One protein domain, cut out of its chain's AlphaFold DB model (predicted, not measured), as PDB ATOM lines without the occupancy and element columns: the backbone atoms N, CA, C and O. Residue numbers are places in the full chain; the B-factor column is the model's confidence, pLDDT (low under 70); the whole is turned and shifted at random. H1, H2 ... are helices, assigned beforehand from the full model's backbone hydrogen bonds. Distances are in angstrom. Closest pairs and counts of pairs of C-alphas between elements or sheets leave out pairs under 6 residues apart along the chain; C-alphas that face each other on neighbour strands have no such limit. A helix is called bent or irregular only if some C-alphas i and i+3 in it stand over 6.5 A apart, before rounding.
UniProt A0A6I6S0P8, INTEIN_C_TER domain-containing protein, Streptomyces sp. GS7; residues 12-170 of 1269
ATOM      1  N   PHE A  12      32.049 -36.513 -41.031       86.00
ATOM      2  CA  PHE A  12      32.043 -35.438 -40.028       86.00
ATOM      3  C   PHE A  12      31.011 -34.338 -40.333       86.00
ATOM      4  O   PHE A  12      30.439 -33.767 -39.407       86.00
ATOM      5  N   TRP A  13      30.691 -34.096 -41.608       86.81
ATOM      6  CA  TRP A  13      29.580 -33.225 -41.989       86.81
ATOM      7  C   TRP A  13      28.191 -33.838 -41.731       86.81
ATOM      8  O   TRP A  13      27.266 -33.119 -41.362       86.81
ATOM      9  N   LYS A  14      27.995 -35.150 -41.889       82.12
ATOM     10  CA  LYS A  14      26.715 -35.800 -41.547       82.12
ATOM     11  C   LYS A  14      26.521 -35.909 -40.035       82.12
ATOM     12  O   LYS A  14      25.476 -35.496 -39.531       82.12
ATOM     13  N   ASP A  15      27.555 -36.355 -39.334       81.00
ATOM     14  CA  ASP A  15      27.459 -36.927 -37.989       81.00
ATOM     15  C   ASP A  15      27.934 -35.966 -36.874       81.00
ATOM     16  O   ASP A  15      27.660 -36.206 -35.702       81.00
ATOM     17  N   GLY A  16      28.647 -34.883 -37.213       79.25
ATOM     18  CA  GLY A  16      29.216 -33.930 -36.249       79.25
ATOM     19  C   GLY A  16      28.271 -32.816 -35.770       79.25
ATOM     20  O   GLY A  16      27.194 -32.596 -36.325       79.25
ATOM     21  N   GLY A  17      28.708 -32.064 -34.752       78.56
ATOM     22  CA  GLY A  17      28.038 -30.847 -34.270       78.56
ATOM     23  C   GLY A  17      28.117 -29.661 -35.247       78.56
ATOM     24  O   GLY A  17      28.698 -29.761 -36.326       78.56
ATOM     25  N   ALA A  18      27.515 -28.519 -34.902       79.50
ATOM     26  CA  ALA A  18      27.371 -27.379 -35.818       79.50
ATOM     27  C   ALA A  18      28.710 -26.779 -36.306       79.50
ATOM     28  O   ALA A  18      28.841 -26.426 -37.479       79.50
ATOM     29  N   GLY A  19      29.706 -26.683 -35.429       80.50
ATOM     30  CA  GLY A  19      31.075 -26.275 -35.721       80.50
ATOM     31  C   GLY A  19      31.871 -27.343 -36.470       80.50
ATOM     32  O   GLY A  19      32.586 -26.996 -37.410       80.50
ATOM     33  N   VAL A  20      31.723 -28.629 -36.130       84.75
ATOM     34  CA  VAL A  20      32.318 -29.750 -36.887       84.75
ATOM     35  C   VAL A  20      31.785 -29.745 -38.311       84.75
ATOM     36  O   VAL A  20      32.575 -29.841 -39.246       84.75
ATOM     37  N   LYS A  21      30.472 -29.546 -38.484       84.25
ATOM     38  CA  LYS A  21      29.840 -29.344 -39.787       84.25
ATOM     39  C   LYS A  21      30.446 -28.137 -40.487       84.25
ATOM     40  O   LYS A  21      31.011 -28.324 -41.552       84.25
ATOM     41  N   ALA A  22      30.434 -26.941 -39.899       81.69
ATOM     42  CA  ALA A  22      30.985 -25.736 -40.535       81.69
ATOM     43  C   ALA A  22      32.471 -25.869 -40.946       81.69
ATOM     44  O   ALA A  22      32.860 -25.429 -42.029       81.69
ATOM     45  N   ALA A  23      33.302 -26.515 -40.125       82.81
ATOM     46  CA  ALA A  23      34.697 -26.803 -40.457       82.81
ATOM     47  C   ALA A  23      34.823 -27.883 -41.553       82.81
ATOM     48  O   ALA A  23      35.641 -27.745 -42.464       82.81
ATOM     49  N   ALA A  24      33.968 -28.910 -41.530       85.38
ATOM     50  CA  ALA A  24      33.874 -29.910 -42.590       85.38
ATOM     51  C   ALA A  24      33.382 -29.295 -43.914       85.38
ATOM     52  O   ALA A  24      33.882 -29.670 -44.967       85.38
ATOM     53  N   GLU A  25      32.477 -28.311 -43.893       86.06
ATOM     54  CA  GLU A  25      32.059 -27.546 -45.079       86.06
ATOM     55  C   GLU A  25      33.236 -26.786 -45.686       86.06
ATOM     56  O   GLU A  25      33.500 -26.916 -46.881       86.06
ATOM     57  N   ALA A  26      33.983 -26.041 -44.866       84.56
ATOM     58  CA  ALA A  26      35.167 -25.315 -45.317       84.56
ATOM     59  C   ALA A  26      36.211 -26.259 -45.945       84.56
ATOM     60  O   ALA A  26      36.751 -25.965 -47.012       84.56
ATOM     61  N   ALA A  27      36.439 -27.427 -45.340       86.19
ATOM     62  CA  ALA A  27      37.340 -28.449 -45.861       86.19
ATOM     63  C   ALA A  27      36.812 -29.134 -47.142       86.19
ATOM     64  O   ALA A  27      37.579 -29.382 -48.071       86.19
ATOM     65  N   LEU A  28      35.504 -29.403 -47.241       85.69
ATOM     66  CA  LEU A  28      34.878 -29.988 -48.435       85.69
ATOM     67  C   LEU A  28      34.854 -29.028 -49.624       85.69
ATOM     68  O   LEU A  28      34.987 -29.484 -50.758       85.69
ATOM     69  N   LEU A  29      34.712 -27.724 -49.387       84.38
ATOM     70  CA  LEU A  29      34.784 -26.692 -50.425       84.38
ATOM     71  C   LEU A  29      36.233 -26.293 -50.764       84.38
ATOM     72  O   LEU A  29      36.478 -25.762 -51.847       84.38
ATOM     73  N   GLY A  30      37.182 -26.561 -49.862       81.81
ATOM     74  CA  GLY A  30      38.604 -26.258 -50.005       81.81
ATOM     75  C   GLY A  30      39.412 -27.259 -50.841       81.81
ATOM     76  O   GLY A  30      38.893 -28.180 -51.484       81.81
ATOM     77  N   THR A  31      40.731 -27.067 -50.825       83.00
ATOM     78  CA  THR A  31      41.720 -27.928 -51.490       83.00
ATOM     79  C   THR A  31      41.926 -29.241 -50.732       83.00
ATOM     80  O   THR A  31      41.542 -29.373 -49.571       83.00
ATOM     81  N   ASP A  32      42.597 -30.223 -51.337       80.56
ATOM     82  CA  ASP A  32      42.909 -31.482 -50.640       80.56
ATOM     83  C   ASP A  32      43.880 -31.292 -49.453       80.56
ATOM     84  O   ASP A  32      43.915 -32.116 -48.538       80.56
ATOM     85  N   ALA A  33      44.614 -30.172 -49.404       84.44
ATOM     86  CA  ALA A  33      45.388 -29.781 -48.227       84.44
ATOM     87  C   ALA A  33      44.489 -29.293 -47.074       84.44
ATOM     88  O   ALA A  33      44.807 -29.544 -45.913       84.44
ATOM     89  N   ASP A  34      43.353 -28.653 -47.373       84.19
ATOM     90  CA  ASP A  34      42.346 -28.261 -46.376       84.19
ATOM     91  C   ASP A  34      41.603 -29.489 -45.834       84.19
ATOM     92  O   ASP A  34      41.486 -29.652 -44.621       84.19
ATOM     93  N   VAL A  35      41.207 -30.411 -46.721       84.56
ATOM     94  CA  VAL A  35      40.655 -31.736 -46.369       84.56
ATOM     95  C   VAL A  35      41.573 -32.466 -45.389       84.56
ATOM     96  O   VAL A  35      41.120 -32.953 -44.352       84.56
ATOM     97  N   LYS A  36      42.874 -32.523 -45.692       85.88
ATOM     98  CA  LYS A  36      43.857 -33.192 -44.839       85.88
ATOM     99  C   LYS A  36      44.057 -32.466 -43.503       85.88
ATOM    100  O   LYS A  36      44.005 -33.111 -42.458       85.88
ATOM    101  N   ARG A  37      44.205 -31.135 -43.513       87.00
ATOM    102  CA  ARG A  37      44.358 -30.317 -42.293       87.00
ATOM    103  C   ARG A  37      43.164 -30.473 -41.344       87.00
ATOM    104  O   ARG A  37      43.365 -30.580 -40.133       87.00
ATOM    105  N   PHE A  38      41.949 -30.564 -41.886       87.00
ATOM    106  CA  PHE A  38      40.752 -30.855 -41.105       87.00
ATOM    107  C   PHE A  38      40.845 -32.213 -40.399       87.00
ATOM    108  O   PHE A  38      40.727 -32.264 -39.176       87.00
ATOM    109  N   LEU A  39      41.127 -33.284 -41.149       85.81
ATOM    110  CA  LEU A  39      41.174 -34.667 -40.646       85.81
ATOM    111  C   LEU A  39      42.334 -34.960 -39.688       85.81
ATOM    112  O   LEU A  39      42.300 -35.971 -38.989       85.81
ATOM    113  N   GLU A  40      43.377 -34.128 -39.697       86.00
ATOM    114  CA  GLU A  40      44.517 -34.243 -38.785       86.00
ATOM    115  C   GLU A  40      44.359 -33.377 -37.524       86.00
ATOM    116  O   GLU A  40      44.892 -33.745 -36.480       86.00
ATOM    117  N   ASN A  41      43.673 -32.223 -37.594       81.44
ATOM    118  CA  ASN A  41      43.696 -31.225 -36.512       81.44
ATOM    119  C   ASN A  41      42.383 -30.451 -36.277       81.44
ATOM    120  O   ASN A  41      42.005 -30.245 -35.122       81.44
ATOM    121  N   GLU A  42      41.717 -29.944 -37.320       83.88
ATOM    122  CA  GLU A  42      40.609 -28.982 -37.131       83.88
ATOM    123  C   GLU A  42      39.319 -29.668 -36.658       83.88
ATOM    124  O   GLU A  42      38.622 -29.118 -35.806       83.88
ATOM    125  N   GLN A  43      39.074 -30.901 -37.118       82.44
ATOM    126  CA  GLN A  43      37.996 -31.797 -36.681       82.44
ATOM    127  C   GLN A  43      37.866 -31.837 -35.148       82.44
ATOM    128  O   GLN A  43      36.827 -31.480 -34.597       82.44
ATOM    129  N   VAL A  44      38.953 -32.196 -34.454       81.12
ATOM    130  CA  VAL A  44      38.984 -32.388 -32.990       81.12
ATOM    131  C   VAL A  44      38.749 -31.073 -32.234       81.12
ATOM    132  O   VAL A  44      38.147 -31.060 -31.161       81.12
ATOM    133  N   ARG A  45      39.198 -29.940 -32.792       80.94
ATOM    134  CA  ARG A  45      38.979 -28.611 -32.196       80.94
ATOM    135  C   ARG A  45      37.530 -28.159 -32.331       80.94
ATOM    136  O   ARG A  45      36.980 -27.614 -31.379       80.94
ATOM    137  N   ALA A  46      36.925 -28.398 -33.492       82.38
ATOM    138  CA  ALA A  46      35.527 -28.085 -33.742       82.38
ATOM    139  C   ALA A  46      34.596 -28.944 -32.863       82.38
ATOM    140  O   ALA A  46      33.676 -28.417 -32.245       82.38
ATOM    141  N   GLU A  47      34.908 -30.233 -32.711       82.19
ATOM    142  CA  GLU A  47      34.165 -31.182 -31.872       82.19
ATOM    143  C   GLU A  47      34.212 -30.789 -30.387       82.19
ATOM    144  O   GLU A  47      33.181 -30.714 -29.718       82.19
ATOM    145  N   ALA A  48      35.390 -30.404 -29.885       81.38
ATOM    146  CA  ALA A  48      35.536 -29.864 -28.534       81.38
ATOM    147  C   ALA A  48      34.790 -28.527 -28.319       81.38
ATOM    148  O   ALA A  48      34.415 -28.216 -27.186       81.38
ATOM    149  N   GLN A  49      34.566 -27.735 -29.374       83.50
ATOM    150  CA  GLN A  49      33.804 -26.485 -29.306       83.50
ATOM    151  C   GLN A  49      32.288 -26.729 -29.318       83.50
ATOM    152  O   GLN A  49      31.583 -26.126 -28.509       83.50
ATOM    153  N   ASP A  50      31.785 -27.629 -30.164       83.88
ATOM    154  CA  ASP A  50      30.364 -28.008 -30.184       83.88
ATOM    155  C   ASP A  50      29.935 -28.660 -28.877       83.88
ATOM    156  O   ASP A  50      28.970 -28.218 -28.251       83.88
ATOM    157  N   ASN A  51      30.732 -29.613 -28.385       86.31
ATOM    158  CA  ASN A  51      30.485 -30.258 -27.101       86.31
ATOM    159  C   ASN A  51      30.455 -29.231 -25.943       86.31
ATOM    160  O   ASN A  51      29.784 -29.429 -24.930       86.31
ATOM    161  N   ARG A  52      31.129 -28.082 -26.099       85.88
ATOM    162  CA  ARG A  52      31.064 -26.960 -25.149       85.88
ATOM    163  C   ARG A  52      29.797 -26.118 -25.313       85.88
ATOM    164  O   ARG A  52      29.243 -25.676 -24.310       85.88
ATOM    165  N   ILE A  53      29.320 -25.905 -26.537       85.25
ATOM    166  CA  ILE A  53      28.086 -25.158 -26.824       85.25
ATOM    167  C   ILE A  53      26.849 -25.934 -26.356       85.25
ATOM    168  O   ILE A  53      25.987 -25.357 -25.690       85.25
ATOM    169  N   ASP A  54      26.764 -27.233 -26.638       83.88
ATOM    170  CA  ASP A  54      25.594 -28.031 -26.264       83.88
ATOM    171  C   ASP A  54      25.526 -28.292 -24.756       83.88
ATOM    172  O   ASP A  54      24.464 -28.123 -24.155       83.88
ATOM    173  N   ALA A  55      26.657 -28.524 -24.083       84.69
ATOM    174  CA  ALA A  55      26.665 -28.553 -22.621       84.69
ATOM    175  C   ALA A  55      26.292 -27.184 -22.004       84.69
ATOM    176  O   ALA A  55      25.592 -27.150 -20.994       84.69
ATOM    177  N   LEU A  56      26.660 -26.048 -22.618       85.12
ATOM    178  CA  LEU A  56      26.198 -24.717 -22.181       85.12
ATOM    179  C   LEU A  56      24.686 -24.514 -22.392       85.12
ATOM    180  O   LEU A  56      24.029 -23.902 -21.547       85.12
ATOM    181  N   ARG A  57      24.098 -25.067 -23.461       83.56
ATOM    182  CA  ARG A  57      22.632 -25.113 -23.634       83.56
ATOM    183  C   ARG A  57      21.973 -25.938 -22.525       83.56
ATOM    184  O   ARG A  57      20.973 -25.494 -21.963       83.56
ATOM    185  N   MET A  58      22.558 -27.079 -22.152       85.38
ATOM    186  CA  MET A  58      22.077 -27.915 -21.042       85.38
ATOM    187  C   MET A  58      22.280 -27.273 -19.659       85.38
ATOM    188  O   MET A  58      21.463 -27.503 -18.770       85.38
ATOM    189  N   VAL A  59      23.286 -26.411 -19.469       84.56
ATOM    190  CA  VAL A  59      23.388 -25.546 -18.277       84.56
ATOM    191  C   VAL A  59      22.201 -24.583 -18.205       84.56
ATOM    192  O   VAL A  59      21.568 -24.481 -17.156       84.56
ATOM    193  N   SER A  60      21.862 -23.902 -19.300       83.06
ATOM    194  CA  SER A  60      20.762 -22.930 -19.316       83.06
ATOM    195  C   SER A  60      19.385 -23.586 -19.152       83.06
ATOM    196  O   SER A  60      18.603 -23.162 -18.302       83.06
ATOM    197  N   LEU A  61      19.101 -24.631 -19.936       80.44
ATOM    198  CA  LEU A  61      17.772 -25.249 -20.054       80.44
ATOM    199  C   LEU A  61      17.536 -26.430 -19.098       80.44
ATOM    200  O   LEU A  61      16.390 -26.790 -18.845       80.44
ATOM    201  N   GLY A  62      18.600 -27.047 -18.580       79.12
ATOM    202  CA  GLY A  62      18.506 -28.169 -17.651       79.12
ATOM    203  C   GLY A  62      18.024 -27.760 -16.259       79.12
ATOM    204  O   GLY A  62      18.210 -26.620 -15.818       79.12
ATOM    205  N   GLY A  63      17.440 -28.727 -15.545       81.38
ATOM    206  CA  GLY A  63      17.152 -28.607 -14.117       81.38
ATOM    207  C   GLY A  63      18.432 -28.580 -13.271       81.38
ATOM    208  O   GLY A  63      19.546 -28.526 -13.791       81.38
ATOM    209  N   VAL A  64      18.288 -28.580 -11.945       86.88
ATOM    210  CA  VAL A  64      19.417 -28.378 -11.016       86.88
ATOM    211  C   VAL A  64      20.481 -29.470 -11.171       86.88
ATOM    212  O   VAL A  64      21.676 -29.168 -11.149       86.88
ATOM    213  N   ASN A  65      20.065 -30.721 -11.377       89.25
ATOM    214  CA  ASN A  65      20.976 -31.850 -11.521       89.25
ATOM    215  C   ASN A  65      21.656 -31.844 -12.898       89.25
ATOM    216  O   ASN A  65      22.884 -31.946 -12.962       89.25
ATOM    217  N   VAL A  66      20.900 -31.668 -13.994       90.38
ATOM    218  CA  VAL A  66      21.455 -31.567 -15.361       90.38
ATOM    219  C   VAL A  66      22.427 -30.396 -15.462       90.38
ATOM    220  O   VAL A  66      23.541 -30.566 -15.955       90.38
ATOM    221  N   ARG A  67      22.057 -29.229 -14.925       88.62
ATOM    222  CA  ARG A  67      22.903 -28.032 -14.876       88.62
ATOM    223  C   ARG A  67      24.191 -28.285 -14.099       88.62
ATOM    224  O   ARG A  67      25.259 -27.887 -14.561       88.62
ATOM    225  N   GLY A  68      24.112 -28.954 -12.948       87.00
ATOM    226  CA  GLY A  68      25.280 -29.317 -12.142       87.00
ATOM    227  C   GLY A  68      26.233 -30.264 -12.878       87.00
ATOM    228  O   GLY A  68      27.438 -30.012 -12.928       87.00
ATOM    229  N   ALA A  69      25.695 -31.310 -13.511       88.38
ATOM    230  CA  ALA A  69      26.469 -32.265 -14.300       88.38
ATOM    231  C   ALA A  69      27.111 -31.616 -15.543       88.38
ATOM    232  O   ALA A  69      28.316 -31.763 -15.749       88.38
ATOM    233  N   ALA A  70      26.352 -30.815 -16.297       87.38
ATOM    234  CA  ALA A  70      26.847 -30.068 -17.454       87.38
ATOM    235  C   ALA A  70      27.935 -29.053 -17.065       87.38
ATOM    236  O   ALA A  70      28.969 -28.968 -17.723       87.38
ATOM    237  N   THR A  71      27.755 -28.327 -15.956       87.81
ATOM    238  CA  THR A  71      28.764 -27.379 -15.446       87.81
ATOM    239  C   THR A  71      30.056 -28.095 -15.058       87.81
ATOM    240  O   THR A  71      31.143 -27.627 -15.397       87.81
ATOM    241  N   LYS A  72      29.954 -29.261 -14.402       88.75
ATOM    242  CA  LYS A  72      31.117 -30.095 -14.072       88.75
ATOM    243  C   LYS A  72      31.844 -30.555 -15.341       88.75
ATOM    244  O   LYS A  72      33.061 -30.404 -15.421       88.75
ATOM    245  N   ALA A  73      31.110 -31.043 -16.339       87.81
ATOM    246  CA  ALA A  73      31.665 -31.478 -17.620       87.81
ATOM    247  C   ALA A  73      32.374 -30.333 -18.374       87.81
ATOM    248  O   ALA A  73      33.486 -30.506 -18.864       87.81
ATOM    249  N   LEU A  74      31.794 -29.126 -18.382       86.81
ATOM    250  CA  LEU A  74      32.377 -27.915 -18.984       86.81
ATOM    251  C   LEU A  74      33.694 -27.451 -18.336       86.81
ATOM    252  O   LEU A  74      34.456 -26.705 -18.966       86.81
ATOM    253  N   SER A  75      33.948 -27.866 -17.092       85.94
ATOM    254  CA  SER A  75      35.208 -27.644 -16.366       85.94
ATOM    255  C   SER A  75      36.207 -28.807 -16.462       85.94
ATOM    256  O   SER A  75      37.328 -28.671 -15.977       85.94
ATOM    257  N   GLY A  76      35.809 -29.931 -17.065       84.44
ATOM    258  CA  GLY A  76      36.651 -31.107 -17.277       84.44
ATOM    259  C   GLY A  76      37.432 -31.069 -18.593       84.44
ATOM    260  O   GLY A  76      37.579 -30.031 -19.242       84.44
ATOM    261  N   SER A  77      37.937 -32.235 -18.990       85.00
ATOM    262  CA  SER A  77      38.557 -32.458 -20.296       85.00
ATOM    263  C   SER A  77      37.512 -32.511 -21.429       85.00
ATOM    264  O   SER A  77      36.320 -32.699 -21.172       85.00
ATOM    265  N   PRO A  78      37.928 -32.419 -22.710       80.38
ATOM    266  CA  PRO A  78      37.035 -32.682 -23.842       80.38
ATOM    267  C   PRO A  78      36.404 -34.085 -23.815       80.38
ATOM    268  O   PRO A  78      35.305 -34.264 -24.334       80.38
ATOM    269  N   GLU A  79      37.062 -35.063 -23.184       81.38
ATOM    270  CA  GLU A  79      36.556 -36.430 -23.017       81.38
ATOM    271  C   GLU A  79      35.482 -36.515 -21.917       81.38
ATOM    272  O   GLU A  79      34.442 -37.136 -22.133       81.38
ATOM    273  N   ASP A  80      35.653 -35.825 -20.781       84.00
ATOM    274  CA  ASP A  80      34.593 -35.677 -19.763       84.00
ATOM    275  C   ASP A  80      33.331 -35.037 -20.365       84.00
ATOM    276  O   ASP A  80      32.203 -35.420 -20.050       84.00
ATOM    277  N   LEU A  81      33.535 -34.062 -21.253       85.88
ATOM    278  CA  LEU A  81      32.486 -33.305 -21.925       85.88
ATOM    279  C   LEU A  81      31.739 -34.138 -22.978       85.88
ATOM    280  O   LEU A  81      30.508 -34.117 -23.012       85.88
ATOM    281  N   ALA A  82      32.465 -34.920 -23.784       82.38
ATOM    282  CA  ALA A  82      31.880 -35.867 -24.731       82.38
ATOM    283  C   ALA A  82      31.102 -36.987 -24.013       82.38
ATOM    284  O   ALA A  82      29.967 -37.282 -24.381       82.38
ATOM    285  N   ASN A  83      31.665 -37.563 -22.944       86.50
ATOM    286  CA  ASN A  83      30.985 -38.580 -22.135       86.50
ATOM    287  C   ASN A  83      29.726 -38.022 -21.443       86.50
ATOM    288  O   ASN A  83      28.697 -38.697 -21.401       86.50
ATOM    289  N   PHE A  84      29.762 -36.773 -20.960       89.31
ATOM    290  CA  PHE A  84      28.568 -36.120 -20.420       89.31
ATOM    291  C   PHE A  84      27.447 -36.000 -21.458       89.31
ATOM    292  O   PHE A  84      26.317 -36.364 -21.142       89.31
ATOM    293  N   LEU A  85      27.742 -35.517 -22.670       87.06
ATOM    294  CA  LEU A  85      26.735 -35.322 -23.723       87.06
ATOM    295  C   LEU A  85      26.219 -36.626 -24.339       87.06
ATOM    296  O   LEU A  85      25.077 -36.676 -24.792       87.06
ATOM    297  N   LYS A  86      27.037 -37.678 -24.339       84.69
ATOM    298  CA  LYS A  86      26.663 -38.991 -24.861       84.69
ATOM    299  C   LYS A  86      25.565 -39.659 -24.026       84.69
ATOM    300  O   LYS A  86      24.540 -40.041 -24.576       84.69
ATOM    301  N   ASP A  87      25.800 -39.818 -22.724       85.25
ATOM    302  CA  ASP A  87      24.905 -40.547 -21.807       85.25
ATOM    303  C   ASP A  87      24.924 -40.005 -20.355       85.25
ATOM    304  O   ASP A  87      23.959 -40.177 -19.602       85.25
ATOM    305  N   GLY A  88      25.961 -39.260 -19.954       86.00
ATOM    306  CA  GLY A  88      26.097 -38.715 -18.596       86.00
ATOM    307  C   GLY A  88      25.026 -37.703 -18.150       86.00
ATOM    308  O   GLY A  88      24.933 -37.420 -16.953       86.00
ATOM    309  N   TRP A  89      24.203 -37.175 -19.062       87.19
ATOM    310  CA  TRP A  89      23.076 -36.282 -18.754       87.19
ATOM    311  C   TRP A  89      21.775 -37.001 -18.366       87.19
ATOM    312  O   TRP A  89      20.923 -36.383 -17.723       87.19
ATOM    313  N   GLU A  90      21.609 -38.286 -18.703       88.00
ATOM    314  CA  GLU A  90      20.321 -38.985 -18.560       88.00
ATOM    315  C   GLU A  90      19.881 -39.126 -17.097       88.00
ATOM    316  O   GLU A  90      18.768 -38.743 -16.735       88.00
ATOM    317  N   LYS A  91      20.771 -39.618 -16.224       87.19
ATOM    318  CA  LYS A  91      20.495 -39.781 -14.784       87.19
ATOM    319  C   LYS A  91      20.246 -38.442 -14.067       87.19
ATOM    320  O   LYS A  91      19.308 -38.371 -13.273       87.19
ATOM    321  N   PRO A  92      21.018 -37.368 -14.335       89.88
ATOM    322  CA  PRO A  92      20.654 -36.022 -13.901       89.88
ATOM    323  C   PRO A  92      19.254 -35.578 -14.353       89.88
ATOM    324  O   PRO A  92      18.505 -35.047 -13.534       89.88
ATOM    325  N   LEU A  93      18.861 -35.832 -15.608       88.44
ATOM    326  CA  LEU A  93      17.528 -35.466 -16.102       88.44
ATOM    327  C   LEU A  93      16.422 -36.285 -15.426       88.44
ATOM    328  O   LEU A  93      15.385 -35.733 -15.071       88.44
ATOM    329  N   GLU A  94      16.647 -37.577 -15.199       88.44
ATOM    330  CA  GLU A  94      15.741 -38.454 -14.452       88.44
ATOM    331  C   GLU A  94      15.519 -37.946 -13.014       88.44
ATOM    332  O   GLU A  94      14.389 -37.942 -12.517       88.44
ATOM    333  N   ALA A  95      16.579 -37.462 -12.355       87.69
ATOM    334  CA  ALA A  95      16.497 -36.845 -11.033       87.69
ATOM    335  C   ALA A  95      15.693 -35.533 -11.060       87.69
ATOM    336  O   ALA A  95      14.772 -35.378 -10.260       87.69
ATOM    337  N   ASP A  96      15.966 -34.634 -12.013       89.06
ATOM    338  CA  ASP A  96      15.212 -33.384 -12.178       89.06
ATOM    339  C   ASP A  96      13.726 -33.637 -12.505       89.06
ATOM    340  O   ASP A  96      12.848 -33.007 -11.914       89.06
ATOM    341  N   GLN A  97      13.419 -34.607 -13.376       90.31
ATOM    342  CA  GLN A  97      12.046 -35.002 -13.717       90.31
ATOM    343  C   GLN A  97      11.304 -35.596 -12.509       90.31
ATOM    344  O   GLN A  97      10.143 -35.248 -12.273       90.31
ATOM    345  N   ARG A  98      11.957 -36.428 -11.678       90.81
ATOM    346  CA  ARG A  98      11.359 -36.885 -10.409       90.81
ATOM    347  C   ARG A  98      11.182 -35.746  -9.406       90.81
ATOM    348  O   ARG A  98      10.161 -35.723  -8.721       90.81
ATOM    349  N   THR A  99      12.101 -34.781  -9.328       88.69
ATOM    350  CA  THR A  99      11.938 -33.586  -8.478       88.69
ATOM    351  C   THR A  99      10.750 -32.731  -8.928       88.69
ATOM    352  O   THR A  99       9.937 -32.342  -8.091       88.69
ATOM    353  N   GLN A 100      10.583 -32.506 -10.233       87.56
ATOM    354  CA  GLN A 100       9.435 -31.782 -10.789       87.56
ATOM    355  C   GLN A 100       8.111 -32.519 -10.518       87.56
ATOM    356  O   GLN A 100       7.125 -31.905 -10.109       87.56
ATOM    357  N   ALA A 101       8.088 -33.847 -10.674       87.19
ATOM    358  CA  ALA A 101       6.919 -34.656 -10.340       87.19
ATOM    359  C   ALA A 101       6.595 -34.613  -8.833       87.19
ATOM    360  O   ALA A 101       5.430 -34.466  -8.475       87.19
ATOM    361  N   LEU A 102       7.601 -34.662  -7.949       87.44
ATOM    362  CA  LEU A 102       7.430 -34.487  -6.497       87.44
ATOM    363  C   LEU A 102       6.839 -33.117  -6.135       87.44
ATOM    364  O   LEU A 102       5.946 -33.056  -5.293       87.44
ATOM    365  N   GLN A 103       7.286 -32.038  -6.782       86.44
ATOM    366  CA  GLN A 103       6.726 -30.695  -6.586       86.44
ATOM    367  C   GLN A 103       5.243 -30.644  -6.986       86.44
ATOM    368  O   GLN A 103       4.412 -30.212  -6.191       86.44
ATOM    369  N   ILE A 104       4.900 -31.178  -8.164       86.38
ATOM    370  CA  ILE A 104       3.518 -31.258  -8.670       86.38
ATOM    371  C   ILE A 104       2.621 -32.130  -7.771       86.38
ATOM    372  O   ILE A 104       1.443 -31.833  -7.603       86.38
ATOM    373  N   ILE A 105       3.158 -33.194  -7.166       86.31
ATOM    374  CA  ILE A 105       2.443 -34.016  -6.174       86.31
ATOM    375  C   ILE A 105       2.248 -33.251  -4.860       86.31
ATOM    376  O   ILE A 105       1.216 -33.413  -4.217       86.31
ATOM    377  N   GLY A 106       3.218 -32.424  -4.456       83.75
ATOM    378  CA  GLY A 106       3.139 -31.604  -3.246       83.75
ATOM    379  C   GLY A 106       2.084 -30.495  -3.319       83.75
ATOM    380  O   GLY A 106       1.489 -30.170  -2.297       83.75
ATOM    381  N   SER A 107       1.827 -29.953  -4.513       81.38
ATOM    382  CA  SER A 107       0.786 -28.945  -4.769       81.38
ATOM    383  C   SER A 107      -0.505 -29.507  -5.381       81.38
ATOM    384  O   SER A 107      -1.414 -28.740  -5.680       81.38
ATOM    385  N   GLY A 108      -0.565 -30.811  -5.657       76.62
ATOM    386  CA  GLY A 108      -1.669 -31.448  -6.373       76.62
ATOM    387  C   GLY A 108      -2.748 -32.010  -5.452       76.62
ATOM    388  O   GLY A 108      -2.468 -32.439  -4.329       76.62
ATOM    389  N   ASP A 109      -3.976 -32.079  -5.959       81.75
ATOM    390  CA  ASP A 109      -5.102 -32.730  -5.288       81.75
ATOM    391  C   ASP A 109      -5.078 -34.268  -5.444       81.75
ATOM    392  O   ASP A 109      -4.091 -34.864  -5.889       81.75
ATOM    393  N   ARG A 110      -6.131 -34.949  -4.979       86.12
ATOM    394  CA  ARG A 110      -6.175 -36.408  -4.783       86.12
ATOM    395  C   ARG A 110      -5.777 -37.219  -6.021       86.12
ATOM    396  O   ARG A 110      -4.972 -38.145  -5.882       86.12
ATOM    397  N   TYR A 111      -6.347 -36.947  -7.190       86.25
ATOM    398  CA  TYR A 111      -6.053 -37.700  -8.410       86.25
ATOM    399  C   TYR A 111      -4.674 -37.341  -8.969       86.25
ATOM    400  O   TYR A 111      -3.947 -38.252  -9.374       86.25
ATOM    401  N   VAL A 112      -4.260 -36.069  -8.934       88.44
ATOM    402  CA  VAL A 112      -2.897 -35.650  -9.326       88.44
ATOM    403  C   VAL A 112      -1.850 -36.330  -8.442       88.44
ATOM    404  O   VAL A 112      -0.879 -36.891  -8.956       88.44
ATOM    405  N   GLN A 113      -2.074 -36.386  -7.126       87.12
ATOM    406  CA  GLN A 113      -1.224 -37.126  -6.194       87.12
ATOM    407  C   GLN A 113      -1.194 -38.624  -6.490       87.12
ATOM    408  O   GLN A 113      -0.121 -39.219  -6.438       87.12
ATOM    409  N   GLN A 114      -2.338 -39.256  -6.771       86.50
ATOM    410  CA  GLN A 114      -2.389 -40.685  -7.094       86.50
ATOM    411  C   GLN A 114      -1.626 -40.993  -8.390       86.50
ATOM    412  O   GLN A 114      -0.782 -41.890  -8.399       86.50
ATOM    413  N   ALA A 115      -1.859 -40.218  -9.452       87.06
ATOM    414  CA  ALA A 115      -1.178 -40.370 -10.735       87.06
ATOM    415  C   ALA A 115       0.337 -40.129 -10.619       87.06
ATOM    416  O   ALA A 115       1.126 -40.912 -11.145       87.06
ATOM    417  N   GLY A 116       0.753 -39.092  -9.887       87.69
ATOM    418  CA  GLY A 116       2.165 -38.779  -9.688       87.69
ATOM    419  C   GLY A 116       2.887 -39.786  -8.788       87.69
ATOM    420  O   GLY A 116       4.001 -40.192  -9.103       87.69
ATOM    421  N   LYS A 117       2.255 -40.259  -7.702       89.62
ATOM    422  CA  LYS A 117       2.825 -41.312  -6.836       89.62
ATOM    423  C   LYS A 117       2.970 -42.637  -7.592       89.62
ATOM    424  O   LYS A 117       3.983 -43.312  -7.434       89.62
ATOM    425  N   ALA A 118       2.012 -42.980  -8.458       89.56
ATOM    426  CA  ALA A 118       2.135 -44.128  -9.356       89.56
ATOM    427  C   ALA A 118       3.303 -43.964 -10.349       89.56
ATOM    428  O   ALA A 118       4.061 -44.907 -10.551       89.56
ATOM    429  N   ALA A 119       3.486 -42.768 -10.914       90.06
ATOM    430  CA  ALA A 119       4.574 -42.474 -11.845       90.06
ATOM    431  C   ALA A 119       5.969 -42.485 -11.193       90.06
ATOM    432  O   ALA A 119       6.906 -43.026 -11.769       90.06
ATOM    433  N   LEU A 120       6.116 -41.946  -9.975       90.00
ATOM    434  CA  LEU A 120       7.383 -41.978  -9.229       90.00
ATOM    435  C   LEU A 120       7.822 -43.395  -8.840       90.00
ATOM    436  O   LEU A 120       9.021 -43.660  -8.791       90.00
ATOM    437  N   ASN A 121       6.861 -44.290  -8.597       90.12
ATOM    438  CA  ASN A 121       7.097 -45.717  -8.360       90.12
ATOM    439  C   ASN A 121       7.346 -46.514  -9.661       90.12
ATOM    440  O   ASN A 121       7.564 -47.724  -9.597       90.12
ATOM    441  N   GLY A 122       7.260 -45.865 -10.827       86.94
ATOM    442  CA  GLY A 122       7.400 -46.468 -12.149       86.94
ATOM    443  C   GLY A 122       8.730 -46.153 -12.841       86.94
ATOM    444  O   GLY A 122       9.731 -45.772 -12.225       86.94
ATOM    445  N   SER A 123       8.732 -46.330 -14.161       90.31
ATOM    446  CA  SER A 123       9.889 -46.058 -15.017       90.31
ATOM    447  C   SER A 123      10.126 -44.549 -15.227       90.31
ATOM    448  O   SER A 123       9.221 -43.740 -14.998       90.31
ATOM    449  N   PRO A 124      11.302 -44.131 -15.739       85.88
ATOM    450  CA  PRO A 124      11.517 -42.753 -16.190       85.88
ATOM    451  C   PRO A 124      10.477 -42.286 -17.222       85.88
ATOM    452  O   PRO A 124      10.087 -41.118 -17.223       85.88
ATOM    453  N   ASP A 125       9.970 -43.194 -18.061       87.38
ATOM    454  CA  ASP A 125       8.902 -42.891 -19.016       87.38
ATOM    455  C   ASP A 125       7.537 -42.703 -18.357       87.38
ATOM    456  O   ASP A 125       6.763 -41.872 -18.828       87.38
ATOM    457  N   ASP A 126       7.242 -43.372 -17.240       88.44
ATOM    458  CA  ASP A 126       6.022 -43.103 -16.472       88.44
ATOM    459  C   ASP A 126       6.067 -41.714 -15.822       88.44
ATOM    460  O   ASP A 126       5.060 -41.000 -15.837       88.44
ATOM    461  N   VAL A 127       7.241 -41.277 -15.344       87.94
ATOM    462  CA  VAL A 127       7.467 -39.907 -14.848       87.94
ATOM    463  C   VAL A 127       7.261 -38.884 -15.972       87.94
ATOM    464  O   VAL A 127       6.458 -37.963 -15.812       87.94
ATOM    465  N   ARG A 128       7.888 -39.068 -17.145       87.88
ATOM    466  CA  ARG A 128       7.676 -38.206 -18.330       87.88
ATOM    467  C   ARG A 128       6.207 -38.161 -18.764       87.88
ATOM    468  O   ARG A 128       5.642 -37.092 -18.991       87.88
ATOM    469  N   LYS A 129       5.559 -39.322 -18.843       88.06
ATOM    470  CA  LYS A 129       4.146 -39.493 -19.214       88.06
ATOM    471  C   LYS A 129       3.198 -38.843 -18.208       88.06
ATOM    472  O   LYS A 129       2.171 -38.306 -18.619       88.06
ATOM    473  N   PHE A 130       3.534 -38.832 -16.917       90.31
ATOM    474  CA  PHE A 130       2.818 -38.033 -15.926       90.31
ATOM    475  C   PHE A 130       2.966 -36.538 -16.210       90.31
ATOM    476  O   PHE A 130       1.945 -35.885 -16.431       90.31
ATOM    477  N   LEU A 131       4.204 -36.037 -16.287       86.94
ATOM    478  CA  LEU A 131       4.520 -34.616 -16.479       86.94
ATOM    479  C   LEU A 131       3.848 -34.004 -17.720       86.94
ATOM    480  O   LEU A 131       3.342 -32.888 -17.637       86.94
ATOM    481  N   HIS A 132       3.806 -34.735 -18.841       83.62
ATOM    482  CA  HIS A 132       3.305 -34.225 -20.125       83.62
ATOM    483  C   HIS A 132       1.882 -34.672 -20.505       83.62
ATOM    484  O   HIS A 132       1.347 -34.187 -21.501       83.62
ATOM    485  N   LYS A 133       1.262 -35.624 -19.788       84.50
ATOM    486  CA  LYS A 133      -0.052 -36.172 -20.183       84.50
ATOM    487  C   LYS A 133      -0.960 -36.526 -19.009       84.50
ATOM    488  O   LYS A 133      -2.039 -35.949 -18.890       84.50
ATOM    489  N   THR A 134      -0.557 -37.460 -18.145       85.69
ATOM    490  CA  THR A 134      -1.456 -38.000 -17.105       85.69
ATOM    491  C   THR A 134      -1.840 -36.948 -16.060       85.69
ATOM    492  O   THR A 134      -2.955 -37.003 -15.540       85.69
ATOM    493  N   ARG A 135      -0.963 -35.964 -15.783       84.75
ATOM    494  CA  ARG A 135      -1.254 -34.844 -14.873       84.75
ATOM    495  C   ARG A 135      -2.538 -34.119 -15.272       84.75
ATOM    496  O   ARG A 135      -3.434 -34.010 -14.449       84.75
ATOM    497  N   HIS A 136      -2.665 -33.710 -16.533       80.56
ATOM    498  CA  HIS A 136      -3.796 -32.905 -17.004       80.56
ATOM    499  C   HIS A 136      -5.139 -33.644 -16.903       80.56
ATOM    500  O   HIS A 136      -6.141 -33.056 -16.510       80.56
ATOM    501  N   SER A 137      -5.168 -34.951 -17.186       82.38
ATOM    502  CA  SER A 137      -6.379 -35.765 -16.995       82.38
ATOM    503  C   SER A 137      -6.739 -35.984 -15.520       82.38
ATOM    504  O   SER A 137      -7.914 -36.136 -15.194       82.38
ATOM    505  N   ALA A 138      -5.748 -35.991 -14.626       83.19
ATOM    506  CA  ALA A 138      -5.964 -36.112 -13.187       83.19
ATOM    507  C   ALA A 138      -6.439 -34.781 -12.570       83.19
ATOM    508  O   ALA A 138      -7.402 -34.763 -11.814       83.19
ATOM    509  N   GLU A 139      -5.835 -33.670 -12.990       84.56
ATOM    510  CA  GLU A 139      -6.197 -32.285 -12.660       84.56
ATOM    511  C   GLU A 139      -7.664 -31.992 -13.037       84.56
ATOM    512  O   GLU A 139      -8.436 -31.482 -12.230       84.56
ATOM    513  N   GLN A 140      -8.113 -32.451 -14.212       85.00
ATOM    514  CA  GLN A 140      -9.530 -32.392 -14.603       85.00
ATOM    515  C   GLN A 140     -10.457 -33.237 -13.709       85.00
ATOM    516  O   GLN A 140     -11.610 -32.858 -13.501       85.00
ATOM    517  N   ALA A 141      -9.993 -34.375 -13.180       84.56
ATOM    518  CA  ALA A 141     -10.788 -35.223 -12.291       84.56
ATOM    519  C   ALA A 141     -10.923 -34.615 -10.884       84.56
ATOM    520  O   ALA A 141     -12.021 -34.627 -10.324       84.56
ATOM    521  N   ASP A 142      -9.845 -34.033 -10.350       86.75
ATOM    522  CA  ASP A 142      -9.861 -33.286  -9.089       86.75
ATOM    523  C   ASP A 142     -10.791 -32.064  -9.185       86.75
ATOM    524  O   ASP A 142     -11.725 -31.948  -8.387       86.75
ATOM    525  N   ASN A 143     -10.657 -31.246 -10.238       89.81
ATOM    526  CA  ASN A 143     -11.538 -30.098 -10.485       89.81
ATOM    527  C   ASN A 143     -13.023 -30.515 -10.558       89.81
ATOM    528  O   ASN A 143     -13.884 -29.894  -9.931       89.81
ATOM    529  N   ARG A 144     -13.354 -31.610 -11.264       90.44
ATOM    530  CA  ARG A 144     -14.738 -32.130 -11.308       90.44
ATOM    531  C   ARG A 144     -15.255 -32.546  -9.928       90.44
ATOM    532  O   ARG A 144     -16.432 -32.328  -9.648       90.44
ATOM    533  N   VAL A 145     -14.412 -33.111  -9.062       88.94
ATOM    534  CA  VAL A 145     -14.795 -33.455  -7.681       88.94
ATOM    535  C   VAL A 145     -14.958 -32.211  -6.802       88.94
ATOM    536  O   VAL A 145     -15.877 -32.180  -5.985       88.94
ATOM    537  N   GLN A 146     -14.151 -31.165  -6.995       89.62
ATOM    538  CA  GLN A 146     -14.310 -29.897  -6.278       89.62
ATOM    539  C   GLN A 146     -15.645 -29.215  -6.624       89.62
ATOM    540  O   GLN A 146     -16.396 -28.851  -5.717       89.62
ATOM    541  N   VAL A 147     -16.021 -29.147  -7.907       91.12
ATOM    542  CA  VAL A 147     -17.336 -28.608  -8.313       91.12
ATOM    543  C   VAL A 147     -18.496 -29.494  -7.837       91.12
ATOM    544  O   VAL A 147     -19.529 -28.980  -7.410       91.12
ATOM    545  N   LEU A 148     -18.327 -30.822  -7.815       90.44
ATOM    546  CA  LEU A 148     -19.309 -31.729  -7.202       90.44
ATOM    547  C   LEU A 148     -19.445 -31.528  -5.683       90.44
ATOM    548  O   LEU A 148     -20.533 -31.745  -5.151       90.44
ATOM    549  N   ARG A 149     -18.397 -31.088  -4.973       89.88
ATOM    550  CA  ARG A 149     -18.506 -30.694  -3.561       89.88
ATOM    551  C   ARG A 149     -19.341 -29.421  -3.418       89.88
ATOM    552  O   ARG A 149     -20.333 -29.429  -2.695       89.88
ATOM    553  N   LEU A 150     -19.017 -28.378  -4.184       90.81
ATOM    554  CA  LEU A 150     -19.746 -27.099  -4.191       90.81
ATOM    555  C   LEU A 150     -21.234 -27.269  -4.561       90.81
ATOM    556  O   LEU A 150     -22.097 -26.637  -3.957       90.81
ATOM    557  N   LEU A 151     -21.560 -28.201  -5.465       91.25
ATOM    558  CA  LEU A 151     -22.941 -28.589  -5.788       91.25
ATOM    559  C   LEU A 151     -23.711 -29.201  -4.596       91.25
ATOM    560  O   LEU A 151     -24.935 -29.074  -4.500       91.25
ATOM    561  N   ASN A 152     -23.021 -29.879  -3.680       89.06
ATOM    562  CA  ASN A 152     -23.637 -30.489  -2.502       89.06
ATOM    563  C   ASN A 152     -23.669 -29.539  -1.296       89.06
ATOM    564  O   ASN A 152     -24.667 -29.529  -0.572       89.06
ATOM    565  N   GLU A 153     -22.643 -28.711  -1.113       90.12
ATOM    566  CA  GLU A 153     -22.423 -27.913   0.103       90.12
ATOM    567  C   GLU A 153     -22.786 -26.422  -0.042       90.12
ATOM    568  O   GLU A 153     -23.175 -25.803   0.945       90.12
ATOM    569  N   GLY A 154     -22.705 -25.845  -1.247       86.25
ATOM    570  CA  GLY A 154     -22.919 -24.412  -1.489       86.25
ATOM    571  C   GLY A 154     -24.375 -23.937  -1.379       86.25
ATOM    572  O   GLY A 154     -25.309 -24.736  -1.275       86.25
ATOM    573  N   GLY A 155     -24.588 -22.619  -1.435       87.62
ATOM    574  CA  GLY A 155     -25.929 -22.020  -1.466       87.62
ATOM    575  C   GLY A 155     -26.660 -22.213  -2.810       87.62
ATOM    576  O   GLY A 155     -26.069 -22.712  -3.770       87.62
ATOM    577  N   PRO A 156     -27.961 -21.875  -2.907       88.19
ATOM    578  CA  PRO A 156     -28.767 -22.087  -4.114       88.19
ATOM    579  C   PRO A 156     -28.135 -21.609  -5.434       88.19
ATOM    580  O   PRO A 156     -28.129 -22.367  -6.405       88.19
ATOM    581  N   ALA A 157     -27.579 -20.397  -5.486       89.25
ATOM    582  CA  ALA A 157     -26.915 -19.863  -6.675       89.25
ATOM    583  C   ALA A 157     -25.610 -20.615  -6.975       89.25
ATOM    584  O   ALA A 157     -25.367 -20.973  -8.129       89.25
ATOM    585  N   THR A 158     -24.822 -20.936  -5.943       91.62
ATOM    586  CA  THR A 158     -23.617 -21.780  -6.040       91.62
ATOM    587  C   THR A 158     -23.943 -23.158  -6.619       91.62
ATOM    588  O   THR A 158     -23.231 -23.643  -7.499       91.62
ATOM    589  N   LYS A 159     -25.058 -23.772  -6.204       91.62
ATOM    590  CA  LYS A 159     -25.503 -25.075  -6.718       91.62
ATOM    591  C   LYS A 159     -25.917 -25.018  -8.180       91.62
ATOM    592  O   LYS A 159     -25.491 -25.876  -8.950       91.62
ATOM    593  N   GLU A 160     -26.720 -24.038  -8.594       88.94
ATOM    594  CA  GLU A 160     -27.096 -23.925 -10.009       88.94
ATOM    595  C   GLU A 160     -25.882 -23.599 -10.893       88.94
ATOM    596  O   GLU A 160     -25.710 -24.233 -11.935       88.94
ATOM    597  N   ALA A 161     -24.984 -22.712 -10.454       89.50
ATOM    598  CA  ALA A 161     -23.736 -22.424 -11.163       89.50
ATOM    599  C   ALA A 161     -22.834 -23.672 -11.292       89.50
ATOM    600  O   ALA A 161     -22.344 -23.965 -12.383       89.50
ATOM    601  N   ALA A 162     -22.705 -24.477 -10.230       90.69
ATOM    602  CA  ALA A 162     -21.946 -25.727 -10.252       90.69
ATOM    603  C   ALA A 162     -22.536 -26.777 -11.220       90.69
ATOM    604  O   ALA A 162     -21.783 -27.432 -11.944       90.69
ATOM    605  N   LYS A 163     -23.872 -26.926 -11.306       89.81
ATOM    606  CA  LYS A 163     -24.513 -27.780 -12.337       89.81
ATOM    607  C   LYS A 163     -24.199 -27.285 -13.747       89.81
ATOM    608  O   LYS A 163     -23.909 -28.083 -14.636       89.81
ATOM    609  N   VAL A 164     -24.299 -25.970 -13.938       88.00
ATOM    610  CA  VAL A 164     -24.090 -25.285 -15.215       88.00
ATOM    611  C   VAL A 164     -22.647 -25.485 -15.699       88.00
ATOM    612  O   VAL A 164     -22.465 -25.828 -16.865       88.00
ATOM    613  N   ALA A 165     -21.655 -25.410 -14.804       89.06
ATOM    614  CA  ALA A 165     -20.253 -25.719 -15.094       89.06
ATOM    615  C   ALA A 165     -19.994 -27.219 -15.355       89.06
ATOM    616  O   ALA A 165     -19.324 -27.569 -16.322       89.06
ATOM    617  N   LEU A 166     -20.559 -28.136 -14.555       89.06
ATOM    618  CA  LEU A 166     -20.347 -29.590 -14.713       89.06
ATOM    619  C   LEU A 166     -20.842 -30.167 -16.051       89.06
ATOM    620  O   LEU A 166     -20.372 -31.240 -16.456       89.06
ATOM    621  N   GLY A 167     -21.779 -29.475 -16.706       84.12
ATOM    622  CA  GLY A 167     -22.263 -29.762 -18.060       84.12
ATOM    623  C   GLY A 167     -21.487 -29.067 -19.191       84.12
ATOM    624  O   GLY A 167     -21.889 -29.210 -20.344       84.12
ATOM    625  N   GLY A 168     -20.435 -28.310 -18.871       82.25
ATOM    626  CA  GLY A 168     -19.524 -27.668 -19.820       82.25
ATOM    627  C   GLY A 168     -18.230 -28.458 -20.058       82.25
ATOM    628  O   GLY A 168     -18.113 -29.644 -19.731       82.25
ATOM    629  N   SER A 169     -17.250 -27.779 -20.648       83.75
ATOM    630  CA  SER A 169     -15.901 -28.286 -20.910       83.75
ATOM    631  C   SER A 169     -15.017 -28.305 -19.653       83.75
ATOM    632  O   SER A 169     -15.379 -27.808 -18.587       83.75
ATOM    633  N   ALA A 170     -13.800 -28.842 -19.781       81.94
ATOM    634  CA  ALA A 170     -12.787 -28.740 -18.729       81.94
ATOM    635  C   ALA A 170     -12.384 -27.284 -18.413       81.94
ATOM    636  O   ALA A 170     -12.017 -27.001 -17.274       81.94
TER     637      ALA A 170
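AT A GLANCE: This is residues 12 to 170 of the 1269 residues of the protein "INTEIN_C_TER domain-containing protein" of Streptomyces sp. GS7 (UniProt A0A6I6S0P8). The model is a long rod made of a zigzag of helices: H3b, H6 and H8b run one way along it, and the shorter H2, H4, H7 and H9 fold back beside them. H1, H2 and H3a lie at one end and H9 at the other; H4 and H6 join the two halves, and H5 packs on H3b and H4. The printed part has 159 residues with nine named helices in the order H1 to H9 and no named strand, an all-helix domain. It is extended, with a radius of gyration of the C-alphas of 25.4 A, and spans 86 by 30 by 22 A.

IN THESE COORDINATES: H1, residues 12 to 15, begins with C-alpha 12 at (32.043, -35.438, -40.028). H2 is residues 18 to 29, 16.4 A long. H3, residues 32 to 61, was assigned as one helix by its hydrogen bonds but is bent, with C-alphas 40 and 43 7.3 A apart: its arms are H3a, residues 32 to 40, and H3b, residues 43 to 61, 27.0 A. H4 is residues 64 to 74 and H5 residues 78 to 88. H6, residues 90 to 106, measures 24.2 A, and H7 is residues 110 to 120. H8, residues 124 to 153, likewise assigned as one helix by its hydrogen bonds, is bent, with C-alphas 132 and 135 7.0 A apart: its arms are H8a, residues 124 to 132, and H8b, residues 135 to 153, 26.8 A. H9, residues 156 to 166, ends with C-alpha 166 at (-20.347, -29.590, -14.713).

HOW THE PARTS SIT: H1 touches residues 20 to 25 of H2, the closest C-alphas being those of Trp 13 and Lys 21, 4.5 A apart. With residues 43 to 50, H3b touches H2 at a shallow tilt of 29 degrees, opposite ways; C-alphas 20 and 46 are closest, 4.8 A. H3b and H4 form a helical hairpin at 22 degrees, closest at C-alphas 59 and 67, 4.2 A. H5 touches residues 48 to 55 of H3b at a steep tilt of 50 degrees, closest at C-alphas 48 and 78, 5.7 A. With residues 92 to 96, H6 touches H4, closest at C-alphas 66 and 92, 4.8 A. H6 and H7 form a hairpin at 18 degrees, closest at C-alphas 105 and 113, 4.8 A. H8b touches H7 with residues 135 to 142, closest at C-alphas 112 and 138, 5.0 A. H8b and H9 form a hairpin at 26 degrees, closest at C-alphas 151 and 159, 4.4 A. H3b and H6 are apart. Every O i to N i+4 pair is within hydrogen-bond range in H2, H3a, H3b, H4, H5, H6, H7, H8a, H8b and H9; H1 is too short for such a pair.

THE WHOLE: The two C-alphas farthest apart, those of Ala 33 and Pro 156, are 86.6 A apart. The printed part has no cut, and the links from H1 through to H9 are tight. The mean pLDDT of the printed part is 86.0, and no printed residue is under 70.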